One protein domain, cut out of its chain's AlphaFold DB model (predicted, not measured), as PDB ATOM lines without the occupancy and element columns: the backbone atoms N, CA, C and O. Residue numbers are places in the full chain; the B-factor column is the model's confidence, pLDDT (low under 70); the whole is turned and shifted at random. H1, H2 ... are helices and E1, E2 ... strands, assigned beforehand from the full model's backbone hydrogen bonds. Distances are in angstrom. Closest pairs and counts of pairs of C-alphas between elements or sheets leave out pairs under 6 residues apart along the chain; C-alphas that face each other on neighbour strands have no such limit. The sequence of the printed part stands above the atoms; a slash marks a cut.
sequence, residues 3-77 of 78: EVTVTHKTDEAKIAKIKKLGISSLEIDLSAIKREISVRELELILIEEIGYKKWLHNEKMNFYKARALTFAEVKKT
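AT A GLANCE: This is residues 3 to 77 of the 78 residues of an uncharacterized protein of Planococcus donghaensis MPA1U2 (UniProt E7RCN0). A small three-stranded sheet lies between H1 and H2, which only graze it, and residues 62 to 77, of which 62 to 76 belong to H3, stick out as an arm. The printed part has 75 residues, its class mixed, in the order E1, H1, E2, H2, E3, H3; the mixed sheet runs E1, E2, E3. It is only just loose, close to extended, with a radius of gyration of the C-alphas of 16.6 A and spans of 54 by 29 by 16 A.

HOW THE PARTS SIT: E1, residues 3 to 5, is parallel to E2, residues 25 to 29; N 3 and O 26, 3.2 A apart, are within hydrogen-bond range. With H1, residues 12 to 21, they form a strand-helix-strand unit, two parallel strands with a helix between, its crossover right-handed. E3, residues 53 to 57, is antiparallel to E2, with N 27 and O 54 at 2.8 A. The closest C-alphas of H1 and E3 are Lys 19 and His 57, 6.2 A. H2, residues 39 to 47, grazes the sheet with residues 45 to 46; its closest C-alphas with E2 are Leu 46 and Ile 28, 7.7 A. H3, residues 61 to 76, is not on the sheet. In H1, H2 and H3 every O i to N i+4 pair is within hydrogen-bond range.

IN THESE COORDINATES: E1 begins at C-alpha 3 (-8.498, 5.175, -22.177). H1 spans 14.3 A, E2 13.1 A, and H3 23.1 A to C-alpha 76 (16.862, 17.166, -50.028).

THE WHOLE: The C-alphas farthest apart, of Glu 36 and Thr 77, are 54.7 A apart. The printed part has no cut and no long link. The pLDDT is under 70 at residues 3 to 9 and 75 to 77.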
ATOM      1  N   GLU A   3      -8.738   5.846 -23.455       53.97
ATOM      2  CA  GLU A   3      -8.498   5.175 -22.177       53.97
ATOM      3  C   GLU A   3      -7.992   6.226 -21.181       53.97
ATOM      4  O   GLU A   3      -7.004   6.918 -21.440       53.97
ATOM      5  N   VAL A   4      -8.696   6.381 -20.059       61.41
ATOM      6  CA  VAL A   4      -8.351   7.357 -19.015       61.41
ATOM      7  C   VAL A   4      -7.729   6.615 -17.837       61.41
ATOM      8  O   VAL A   4      -8.376   5.764 -17.227       61.41
ATOM      9  N   THR A   5      -6.481   6.951 -17.510       60.56
ATOM     10  CA  THR A   5      -5.724   6.321 -16.427       60.56
ATOM     11  C   THR A   5      -5.574   7.300 -15.264       60.56
ATOM     12  O   THR A   5      -4.930   8.337 -15.393       60.56
ATOM     13  N   VAL A   6      -6.158   6.966 -14.110       53.56
ATOM     14  CA  VAL A   6      -6.142   7.840 -12.918       53.56
ATOM     15  C   VAL A   6      -5.023   7.461 -11.935       53.56
ATOM     16  O   VAL A   6      -4.449   8.334 -11.294       53.56
ATOM     17  N   THR A   7      -4.666   6.175 -11.835       51.12
ATOM     18  CA  THR A   7      -3.678   5.686 -10.844       51.12
ATOM     19  C   THR A   7      -2.801   4.522 -11.313       51.12
ATOM     20  O   THR A   7      -1.659   4.419 -10.869       51.12
ATOM     21  N   HIS A   8      -3.272   3.659 -12.221       60.91
ATOM     22  CA  HIS A   8      -2.511   2.499 -12.708       60.91
ATOM     23  C   HIS A   8      -2.207   2.620 -14.198       60.91
ATOM     24  O   HIS A   8      -3.116   2.494 -15.015       60.91
ATOM     25  N   LYS A   9      -0.930   2.845 -14.542       65.44
ATOM     26  CA  LYS A   9      -0.442   2.897 -15.931       65.44
ATOM     27  C   LYS A   9      -0.965   1.709 -16.736       65.44
ATOM     28  O   LYS A   9      -1.001   0.590 -16.222       65.44
ATOM     29  N   THR A  10      -1.318   1.943 -17.999       73.38
ATOM     30  CA  THR A  10      -1.695   0.852 -18.899       73.38
ATOM     31  C   THR A  10      -0.544  -0.149 -19.021       73.38
ATOM     32  O   THR A  10       0.569   0.232 -19.389       73.38
ATOM     33  N   ASP A  11      -0.809  -1.420 -18.719       83.12
ATOM     34  CA  ASP A  11       0.187  -2.488 -18.797       83.12
ATOM     35  C   ASP A  11       0.423  -2.981 -20.238       83.12
ATOM     36  O   ASP A  11      -0.326  -2.696 -21.181       83.12
ATOM     37  N   GLU A  12       1.501  -3.743 -20.424       86.75
ATOM     38  CA  GLU A  12       1.888  -4.262 -21.738       86.75
ATOM     39  C   GLU A  12       0.839  -5.215 -22.330       86.75
ATOM     40  O   GLU A  12       0.622  -5.219 -23.545       86.75
ATOM     41  N   ALA A  13       0.139  -5.978 -21.484       88.12
ATOM     42  CA  ALA A  13      -0.901  -6.908 -21.910       88.12
ATOM     43  C   ALA A  13      -2.100  -6.173 -22.535       88.12
ATOM     44  O   ALA A  13      -2.591  -6.559 -23.605       88.12
ATOM     45  N   LYS A  14      -2.544  -5.068 -21.923       84.56
ATOM     46  CA  LYS A  14      -3.624  -4.225 -22.447       84.56
ATOM     47  C   LYS A  14      -3.192  -3.524 -23.733       84.56
ATOM     48  O   LYS A  14      -3.954  -3.522 -24.702       84.56
ATOM     49  N   ILE A  15      -1.954  -3.020 -23.801       88.25
ATOM     50  CA  ILE A  15      -1.401  -2.416 -25.028       88.25
ATOM     51  C   ILE A  15      -1.379  -3.435 -26.175       88.25
ATOM     52  O   ILE A  15      -1.781  -3.111 -27.295       88.25
ATOM     53  N   ALA A  16      -0.947  -4.672 -25.915       90.00
ATOM     54  CA  ALA A  16      -0.925  -5.732 -26.920       90.00
ATOM     55  C   ALA A  16      -2.332  -6.041 -27.457       90.00
ATOM     56  O   ALA A  16      -2.523  -6.165 -28.670       90.00
ATOM     57  N   LYS A  17      -3.342  -6.084 -26.578       88.88
ATOM     58  CA  LYS A  17      -4.744  -6.271 -26.974       88.88
ATOM     59  C   LYS A  17      -5.263  -5.109 -27.826       88.88
ATOM     60  O   LYS A  17      -5.878  -5.356 -28.859       88.88
ATOM     61  N   ILE A  18      -4.974  -3.863 -27.443       89.00
ATOM     62  CA  ILE A  18      -5.346  -2.661 -28.212       89.00
ATOM     63  C   ILE A  18      -4.748  -2.709 -29.624       89.00
ATOM     64  O   ILE A  18      -5.459  -2.485 -30.604       89.00
ATOM     65  N   LYS A  19      -3.459  -3.057 -29.737       89.19
ATOM     66  CA  LYS A  19      -2.778  -3.217 -31.032       89.19
ATOM     67  C   LYS A  19      -3.418  -4.317 -31.876       89.19
ATOM     68  O   LYS A  19      -3.643  -4.107 -33.062       89.19
ATOM     69  N   LYS A  20      -3.755  -5.462 -31.272       91.56
ATOM     70  CA  LYS A  20      -4.427  -6.574 -31.967       91.56
ATOM     71  C   LYS A  20      -5.806  -6.180 -32.504       91.56
ATOM     72  O   LYS A  20      -6.201  -6.667 -33.556       91.56
ATOM     73  N   LEU A  21      -6.528  -5.316 -31.793       89.81
ATOM     74  CA  LEU A  21      -7.828  -4.805 -32.234       89.81
ATOM     75  C   LEU A  21      -7.714  -3.740 -33.339       89.81
ATOM     76  O   LEU A  21      -8.728  -3.406 -33.942       89.81
ATOM     77  N   GLY A  22      -6.520  -3.194 -33.600       87.38
ATOM     78  CA  GLY A  22      -6.318  -2.143 -34.604       87.38
ATOM     79  C   GLY A  22      -6.984  -0.812 -34.241       87.38
ATOM     80  O   GLY A  22      -7.295  -0.008 -35.114       87.38
ATOM     81  N   ILE A  23      -7.247  -0.564 -32.954       85.56
ATOM     82  CA  ILE A  23      -7.989   0.623 -32.516       85.56
ATOM     83  C   ILE A  23      -7.020   1.698 -32.038       85.56
ATOM     84  O   ILE A  23      -6.309   1.527 -31.045       85.56
ATOM     85  N   SER A  24      -7.058   2.858 -32.691       87.69
ATOM     86  CA  SER A  24      -6.323   4.038 -32.231       87.69
ATOM     87  C   SER A  24      -6.764   4.440 -30.818       87.69
ATOM     88  O   SER A  24      -7.959   4.649 -30.559       87.69
ATOM     89  N   SER A  25      -5.786   4.525 -29.916       89.38
ATOM     90  CA  SER A  25      -5.986   4.709 -28.481       89.38
ATOM     91  C   SER A  25      -4.926   5.626 -27.876       89.38
ATOM     92  O   SER A  25      -3.720   5.434 -28.071       89.38
ATOM     93  N   LEU A  26      -5.405   6.609 -27.117       88.50
ATOM     94  CA  LEU A  26      -4.612   7.526 -26.304       88.50
ATOM     95  C   LEU A  26      -4.728   7.113 -24.835       88.50
ATOM     96  O   LEU A  26      -5.811   6.725 -24.401       88.50
ATOM     97  N   GLU A  27      -3.631   7.237 -24.095       87.38
ATOM     98  CA  GLU A  27      -3.647   7.295 -22.634       87.38
ATOM     99  C   GLU A  27      -3.620   8.762 -22.210       87.38
ATOM    100  O   GLU A  27      -2.833   9.546 -22.750       87.38
ATOM    101  N   ILE A  28      -4.465   9.104 -21.239       88.06
ATOM    102  CA  ILE A  28      -4.430  10.382 -20.530       88.06
ATOM    103  C   ILE A  28      -3.956  10.112 -19.099       88.06
ATOM    104  O   ILE A  28      -4.619   9.368 -18.374       88.06
ATOM    105  N   ASP A  29      -2.814  10.685 -18.721       87.00
ATOM    106  CA  ASP A  29      -2.204  10.549 -17.397       87.00
ATOM    107  C   ASP A  29      -2.586  11.739 -16.512       87.00
ATOM    108  O   ASP A  29      -2.087  12.849 -16.692       87.00
ATOM    109  N   LEU A  30      -3.477  11.502 -15.550       87.06
ATOM    110  CA  LEU A  30      -3.916  12.516 -14.588       87.06
ATOM    111  C   LEU A  30      -3.200  12.400 -13.232       87.06
ATOM    112  O   LEU A  30      -3.586  13.079 -12.283       87.06
ATOM    113  N   SER A  31      -2.164  11.561 -13.111       85.38
ATOM    114  CA  SER A  31      -1.521  11.259 -11.818       85.38
ATOM    115  C   SER A  31      -0.856  12.468 -11.149       85.38
ATOM    116  O   SER A  31      -0.736  12.501  -9.926       85.38
ATOM    117  N   ALA A  32      -0.453  13.469 -11.937       83.81
ATOM    118  CA  ALA A  32       0.150  14.714 -11.460       83.81
ATOM    119  C   ALA A  32      -0.874  15.834 -11.182       83.81
ATOM    120  O   ALA A  32      -0.497  16.907 -10.707       83.81
ATOM    121  N   ILE A  33      -2.158  15.613 -11.482       86.62
ATOM    122  CA  ILE A  33      -3.215  16.608 -11.294       86.62
ATOM    123  C   ILE A  33      -3.701  16.582  -9.840       86.62
ATOM    124  O   ILE A  33      -3.795  15.528  -9.207       86.62
ATOM    125  N   LYS A  34      -4.018  17.761  -9.290       86.44
ATOM    126  CA  LYS A  34      -4.616  17.874  -7.953       86.44
ATOM    127  C   LYS A  34      -5.930  17.084  -7.906       86.44
ATOM    128  O   LYS A  34      -6.642  16.993  -8.895       86.44
ATOM    129  N   ARG A  35      -6.277  16.511  -6.751       81.00
ATOM    130  CA  ARG A  35      -7.549  15.773  -6.606       81.00
ATOM    131  C   ARG A  35      -8.768  16.692  -6.578       81.00
ATOM    132  O   ARG A  35      -9.850  16.292  -6.984       81.00
ATOM    133  N   GLU A  36      -8.571  17.913  -6.100       88.75
ATOM    134  CA  GLU A  36      -9.584  18.958  -6.041       88.75
ATOM    135  C   GLU A  36      -9.429  19.842  -7.282       88.75
ATOM    136  O   GLU A  36      -8.679  20.817  -7.269       88.75
ATOM    137  N   ILE A  37     -10.085  19.450  -8.376       91.50
ATOM    138  CA  ILE A  37     -10.228  20.272  -9.585       91.50
ATOM    139  C   ILE A  37     -11.703  20.433  -9.913       91.50
ATOM    140  O   ILE A  37     -12.520  19.546  -9.648       91.50
ATOM    141  N   SER A  38     -12.047  21.553 -10.529       93.31
ATOM    142  CA  SER A  38     -13.370  21.753 -11.098       93.31
ATOM    143  C   SER A  38     -13.559  20.920 -12.368       93.31
ATOM    144  O   SER A  38     -12.614  20.573 -13.079       93.31
ATOM    145  N   VAL A  39     -14.823  20.659 -12.708       91.94
ATOM    146  CA  VAL A  39     -15.197  20.022 -13.982       91.94
ATOM    147  C   VAL A  39     -14.657  20.811 -15.177       91.94
ATOM    148  O   VAL A  39     -14.226  20.217 -16.161       91.94
ATOM    149  N   ARG A  40     -14.630  22.147 -15.078       93.25
ATOM    150  CA  ARG A  40     -14.130  23.013 -16.146       93.25
ATOM    151  C   ARG A  40     -12.623  22.871 -16.350       93.25
ATOM    152  O   ARG A  40     -12.163  22.831 -17.485       93.25
ATOM    153  N   GLU A  41     -11.858  22.780 -15.268       91.31
ATOM    154  CA  GLU A  41     -10.415  22.533 -15.344       91.31
ATOM    155  C   GLU A  41     -10.124  21.140 -15.909       91.31
ATOM    156  O   GLU A  41      -9.250  20.997 -16.761       91.31
ATOM    157  N   LEU A  42     -10.903  20.125 -15.515       91.06
ATOM    158  CA  LEU A  42     -10.783  18.789 -16.095       91.06
ATOM    159  C   LEU A  42     -11.060  18.804 -17.603       91.06
ATOM    160  O   LEU A  42     -10.313  18.201 -18.365       91.06
ATOM    161  N   GLU A  43     -12.106  19.499 -18.046       92.38
ATOM    162  CA  GLU A  43     -12.437  19.634 -19.467       92.38
ATOM    163  C   GLU A  43     -11.281  20.260 -20.259       92.38
ATOM    164  O   GLU A  43     -10.881  19.714 -21.286       92.38
ATOM    165  N   LEU A  44     -10.687  21.342 -19.749       91.88
ATOM    166  CA  LEU A  44      -9.523  21.982 -20.370       91.88
ATOM    167  C   LEU A  44      -8.346  21.001 -20.502       91.88
ATOM    168  O   LEU A  44      -7.795  20.834 -21.591       91.88
ATOM    169  N   ILE A  45      -8.028  20.263 -19.437       90.56
ATOM    170  CA  ILE A  45      -6.964  19.248 -19.439       90.56
ATOM    171  C   ILE A  45      -7.258  18.124 -20.448       90.56
ATOM    172  O   ILE A  45      -6.366  17.637 -21.152       90.56
ATOM    173  N   LEU A  46      -8.514  17.679 -20.533       89.12
ATOM    174  CA  LEU A  46      -8.920  16.565 -21.388       89.12
ATOM    175  C   LEU A  46      -9.048  16.948 -22.861       89.12
ATOM    176  O   LEU A  46      -8.767  16.098 -23.706       89.12
ATOM    177  N   ILE A  47      -9.398  18.187 -23.190       90.12
ATOM    178  CA  ILE A  47      -9.696  18.589 -24.571       90.12
ATOM    179  C   ILE A  47      -8.596  19.473 -25.161       90.12
ATOM    180  O   ILE A  47      -8.108  19.176 -26.249       90.12
ATOM    181  N   GLU A  48      -8.158  20.491 -24.427       89.25
ATOM    182  CA  GLU A  48      -7.266  21.536 -24.946       89.25
ATOM    183  C   GLU A  48      -5.784  21.201 -24.730       89.25
ATOM    184  O   GLU A  48      -4.929  21.533 -25.552       89.25
ATOM    185  N   GLU A  49      -5.447  20.504 -23.642       88.75
ATOM    186  CA  GLU A  49      -4.046  20.262 -23.292       88.75
ATOM    187  C   GLU A  49      -3.494  18.947 -23.848       88.75
ATOM    188  O   GLU A  49      -4.067  17.878 -23.671       88.75
ATOM    189  N   ILE A  50      -2.315  18.971 -24.468       88.38
ATOM    190  CA  ILE A  50      -1.673  17.753 -24.996       88.38
ATOM    191  C   ILE A  50      -0.670  17.117 -24.029       88.38
ATOM    192  O   ILE A  50      -0.325  15.951 -24.201       88.38
ATOM    193  N   GLY A  51      -0.210  17.854 -23.011       90.00
ATOM    194  CA  GLY A  51       0.901  17.442 -22.140       90.00
ATOM    195  C   GLY A  51       0.643  16.155 -21.353       90.00
ATOM    196  O   GLY A  51       1.575  15.410 -21.067       90.00
ATOM    197  N   TYR A  52      -0.624  15.855 -21.075       87.88
ATOM    198  CA  TYR A  52      -1.046  14.665 -20.333       87.88
ATOM    199  C   TYR A  52      -1.403  13.481 -21.231       87.88
ATOM    200  O   TYR A  52      -1.857  12.453 -20.735       87.88
ATOM    201  N   LYS A  53      -1.251  13.610 -22.553       89.44
ATOM    202  CA  LYS A  53      -1.733  12.624 -23.522       89.44
ATOM    203  C   LYS A  53      -0.577  11.942 -24.234       89.44
ATOM    204  O   LYS A  53       0.341  12.592 -24.728       89.44
ATOM    205  N   LYS A  54      -0.663  10.621 -24.384       89.00
ATOM    206  CA  LYS A  54       0.264   9.859 -25.228       89.00
ATOM    207  C   LYS A  54      -0.454   8.792 -26.036       89.00
ATOM    208  O   LYS A  54      -1.421   8.186 -25.582       89.00
ATOM    209  N   TRP A  55       0.049   8.516 -27.233       89.88
ATOM    210  CA  TRP A  55      -0.435   7.397 -28.039       89.88
ATOM    211  C   TRP A  55       0.012   6.067 -27.433       89.88
ATOM    212  O   TRP A  55       1.207   5.811 -27.317       89.88
ATOM    213  N   LEU A  56      -0.947   5.196 -27.116       89.00
ATOM    214  CA  LEU A  56      -0.679   3.777 -26.855       89.00
ATOM    215  C   LEU A  56      -0.578   3.003 -28.174       89.00
ATOM    216  O   LEU A  56       0.282   2.140 -28.360       89.00
ATOM    217  N   HIS A  57      -1.462   3.340 -29.112       90.25
ATOM    218  CA  HIS A  57      -1.459   2.840 -30.477       90.25
ATOM    219  C   HIS A  57      -2.162   3.850 -31.382       90.25
ATOM    220  O   HIS A  57      -3.214   4.374 -31.034       90.25
ATOM    221  N   ASN A  58      -1.596   4.109 -32.556       91.69
ATOM    222  CA  ASN A  58      -2.254   4.861 -33.617       91.69
ATOM    223  C   ASN A  58      -2.167   4.008 -34.880       91.69
ATOM    224  O   ASN A  58      -1.075   3.770 -35.397       91.69
ATOM    225  N   GLU A  59      -3.320   3.530 -35.336       90.00
ATOM    226  CA  GLU A  59      -3.445   2.599 -36.462       90.00
ATOM    227  C   GLU A  59      -2.900   3.213 -37.762       90.00
ATOM    228  O   GLU A  59      -2.243   2.540 -38.555       90.00
ATOM    229  N   LYS A  60      -3.011   4.537 -37.907       88.81
ATOM    230  CA  LYS A  60      -2.523   5.284 -39.072       88.81
ATOM    231  C   LYS A  60      -1.093   5.800 -38.926       88.81
ATOM    232  O   LYS A  60      -0.582   6.440 -39.845       88.81
ATOM    233  N   MET A  61      -0.416   5.542 -37.804       89.75
ATOM    234  CA  MET A  61       0.924   6.082 -37.541       89.75
ATOM    235  C   MET A  61       1.911   5.735 -38.659       89.75
ATOM    236  O   MET A  61       2.654   6.601 -39.113       89.75
ATOM    237  N   ASN A  62       1.903   4.487 -39.132       84.31
ATOM    238  CA  ASN A  62       2.823   4.041 -40.177       84.31
ATOM    239  C   ASN A  62       2.564   4.748 -41.513       84.31
ATOM    240  O   ASN A  62       3.515   5.152 -42.176       84.31
ATOM    241  N   PHE A  63       1.295   4.971 -41.864       88.19
ATOM    242  CA  PHE A  63       0.918   5.730 -43.056       88.19
ATOM    243  C   PHE A  63       1.464   7.163 -43.008       88.19
ATOM    244  O   PHE A  63       2.090   7.630 -43.960       88.19
ATOM    245  N   TYR A  64       1.287   7.858 -41.880       89.25
ATOM    246  CA  TYR A  64       1.783   9.228 -41.735       89.25
ATOM    247  C   TYR A  64       3.311   9.303 -41.651       89.25
ATOM    248  O   TYR A  64       3.900  10.202 -42.249       89.25
ATOM    249  N   LYS A  65       3.966   8.344 -40.981       87.50
ATOM    250  CA  LYS A  65       5.433   8.242 -40.955       87.50
ATOM    251  C   LYS A  65       6.013   8.065 -42.355       87.50
ATOM    252  O   LYS A  65       6.941   8.783 -42.711       87.50
ATOM    253  N   ALA A  66       5.444   7.156 -43.149       86.69
ATOM    254  CA  ALA A  66       5.888   6.920 -44.519       86.69
ATOM    255  C   ALA A  66       5.798   8.201 -45.360       86.69
ATOM    256  O   ALA A  66       6.773   8.569 -46.009       86.69
ATOM    257  N   ARG A  67       4.672   8.926 -45.269       89.69
ATOM    258  CA  ARG A  67       4.490  10.212 -45.960       89.69
ATOM    259  C   ARG A  67       5.499  11.270 -45.519       89.69
ATOM    260  O   ARG A  67       6.043  11.974 -46.360       89.69
ATOM    261  N   ALA A  68       5.752  11.397 -44.217       88.94
ATOM    262  CA  ALA A  68       6.700  12.382 -43.697       88.94
ATOM    263  C   ALA A  68       8.126  12.152 -44.229       88.94
ATOM    264  O   ALA A  68       8.803  13.113 -44.591       88.94
ATOM    265  N   LEU A  69       8.555  10.890 -44.326       87.38
ATOM    266  CA  LEU A  69       9.858  10.526 -44.888       87.38
ATOM    267  C   LEU A  69       9.950  10.859 -46.382       87.38
ATOM    268  O   LEU A  69      10.921  11.487 -46.794       87.38
ATOM    269  N   THR A  70       8.908  10.557 -47.166       87.25
ATOM    270  CA  THR A  70       8.886  10.887 -48.605       87.25
ATOM    271  C   THR A  70       9.000  12.395 -48.839       87.25
ATOM    272  O   THR A  70       9.772  12.835 -49.687       87.25
ATOM    273  N   PHE A  71       8.288  13.218 -48.060       82.44
ATOM    274  CA  PHE A  71       8.415  14.679 -48.154       82.44
ATOM    275  C   PHE A  71       9.823  15.181 -47.799       82.44
ATOM    276  O   PHE A  71      10.311  16.128 -48.418       82.44
ATOM    277  N   ALA A  72      10.474  14.572 -46.805       79.88
ATOM    278  CA  ALA A  72      11.825  14.951 -46.399       79.88
ATOM    279  C   ALA A  72      12.872  14.623 -47.479       79.88
ATOM    280  O   ALA A  72      13.795  15.408 -47.685       79.88
ATOM    281  N   GLU A  73      12.720  13.501 -48.182       79.25
ATOM    282  CA  GLU A  73      13.597  13.099 -49.290       79.25
ATOM    283  C   GLU A  73      13.454  14.031 -50.499       79.25
ATOM    284  O   GLU A  73      14.456  14.499 -51.041       79.25
ATOM    285  N   VAL A  74      12.222  14.410 -50.855       73.31
ATOM    286  CA  VAL A  74      11.960  15.376 -51.938       73.31
ATOM    287  C   VAL A  74      12.625  16.729 -51.654       73.31
ATOM    288  O   VAL A  74      13.251  17.304 -52.540       73.31
ATOM    289  N   LYS A  75      12.575  17.217 -50.408       63.47
ATOM    290  CA  LYS A  75      13.229  18.479 -50.013       63.47
ATOM    291  C   LYS A  75      14.757  18.448 -50.034       63.47
ATOM    292  O   LYS A  75      15.352  19.512 -50.081       63.47
ATOM    293  N   LYS A  76      15.394  17.277 -49.941       64.94
ATOM    294  CA  LYS A  76      16.862  17.166 -50.028       64.94
ATOM    295  C   LYS A  76      17.381  17.228 -51.465       64.94
ATOM    296  O   LYS A  76      18.586  17.345 -51.657       64.94
ATOM    297  N   THR A  77      16.489  17.095 -52.443       58.22
ATOM    298  CA  THR A  77      16.831  16.981 -53.868       58.22
ATOM    299  C   THR A  77      16.493  18.257 -54.659       58.22
ATOM    300  O   THR A  77      16.834  18.341 -55.835       58.22
TER     301      THR A  77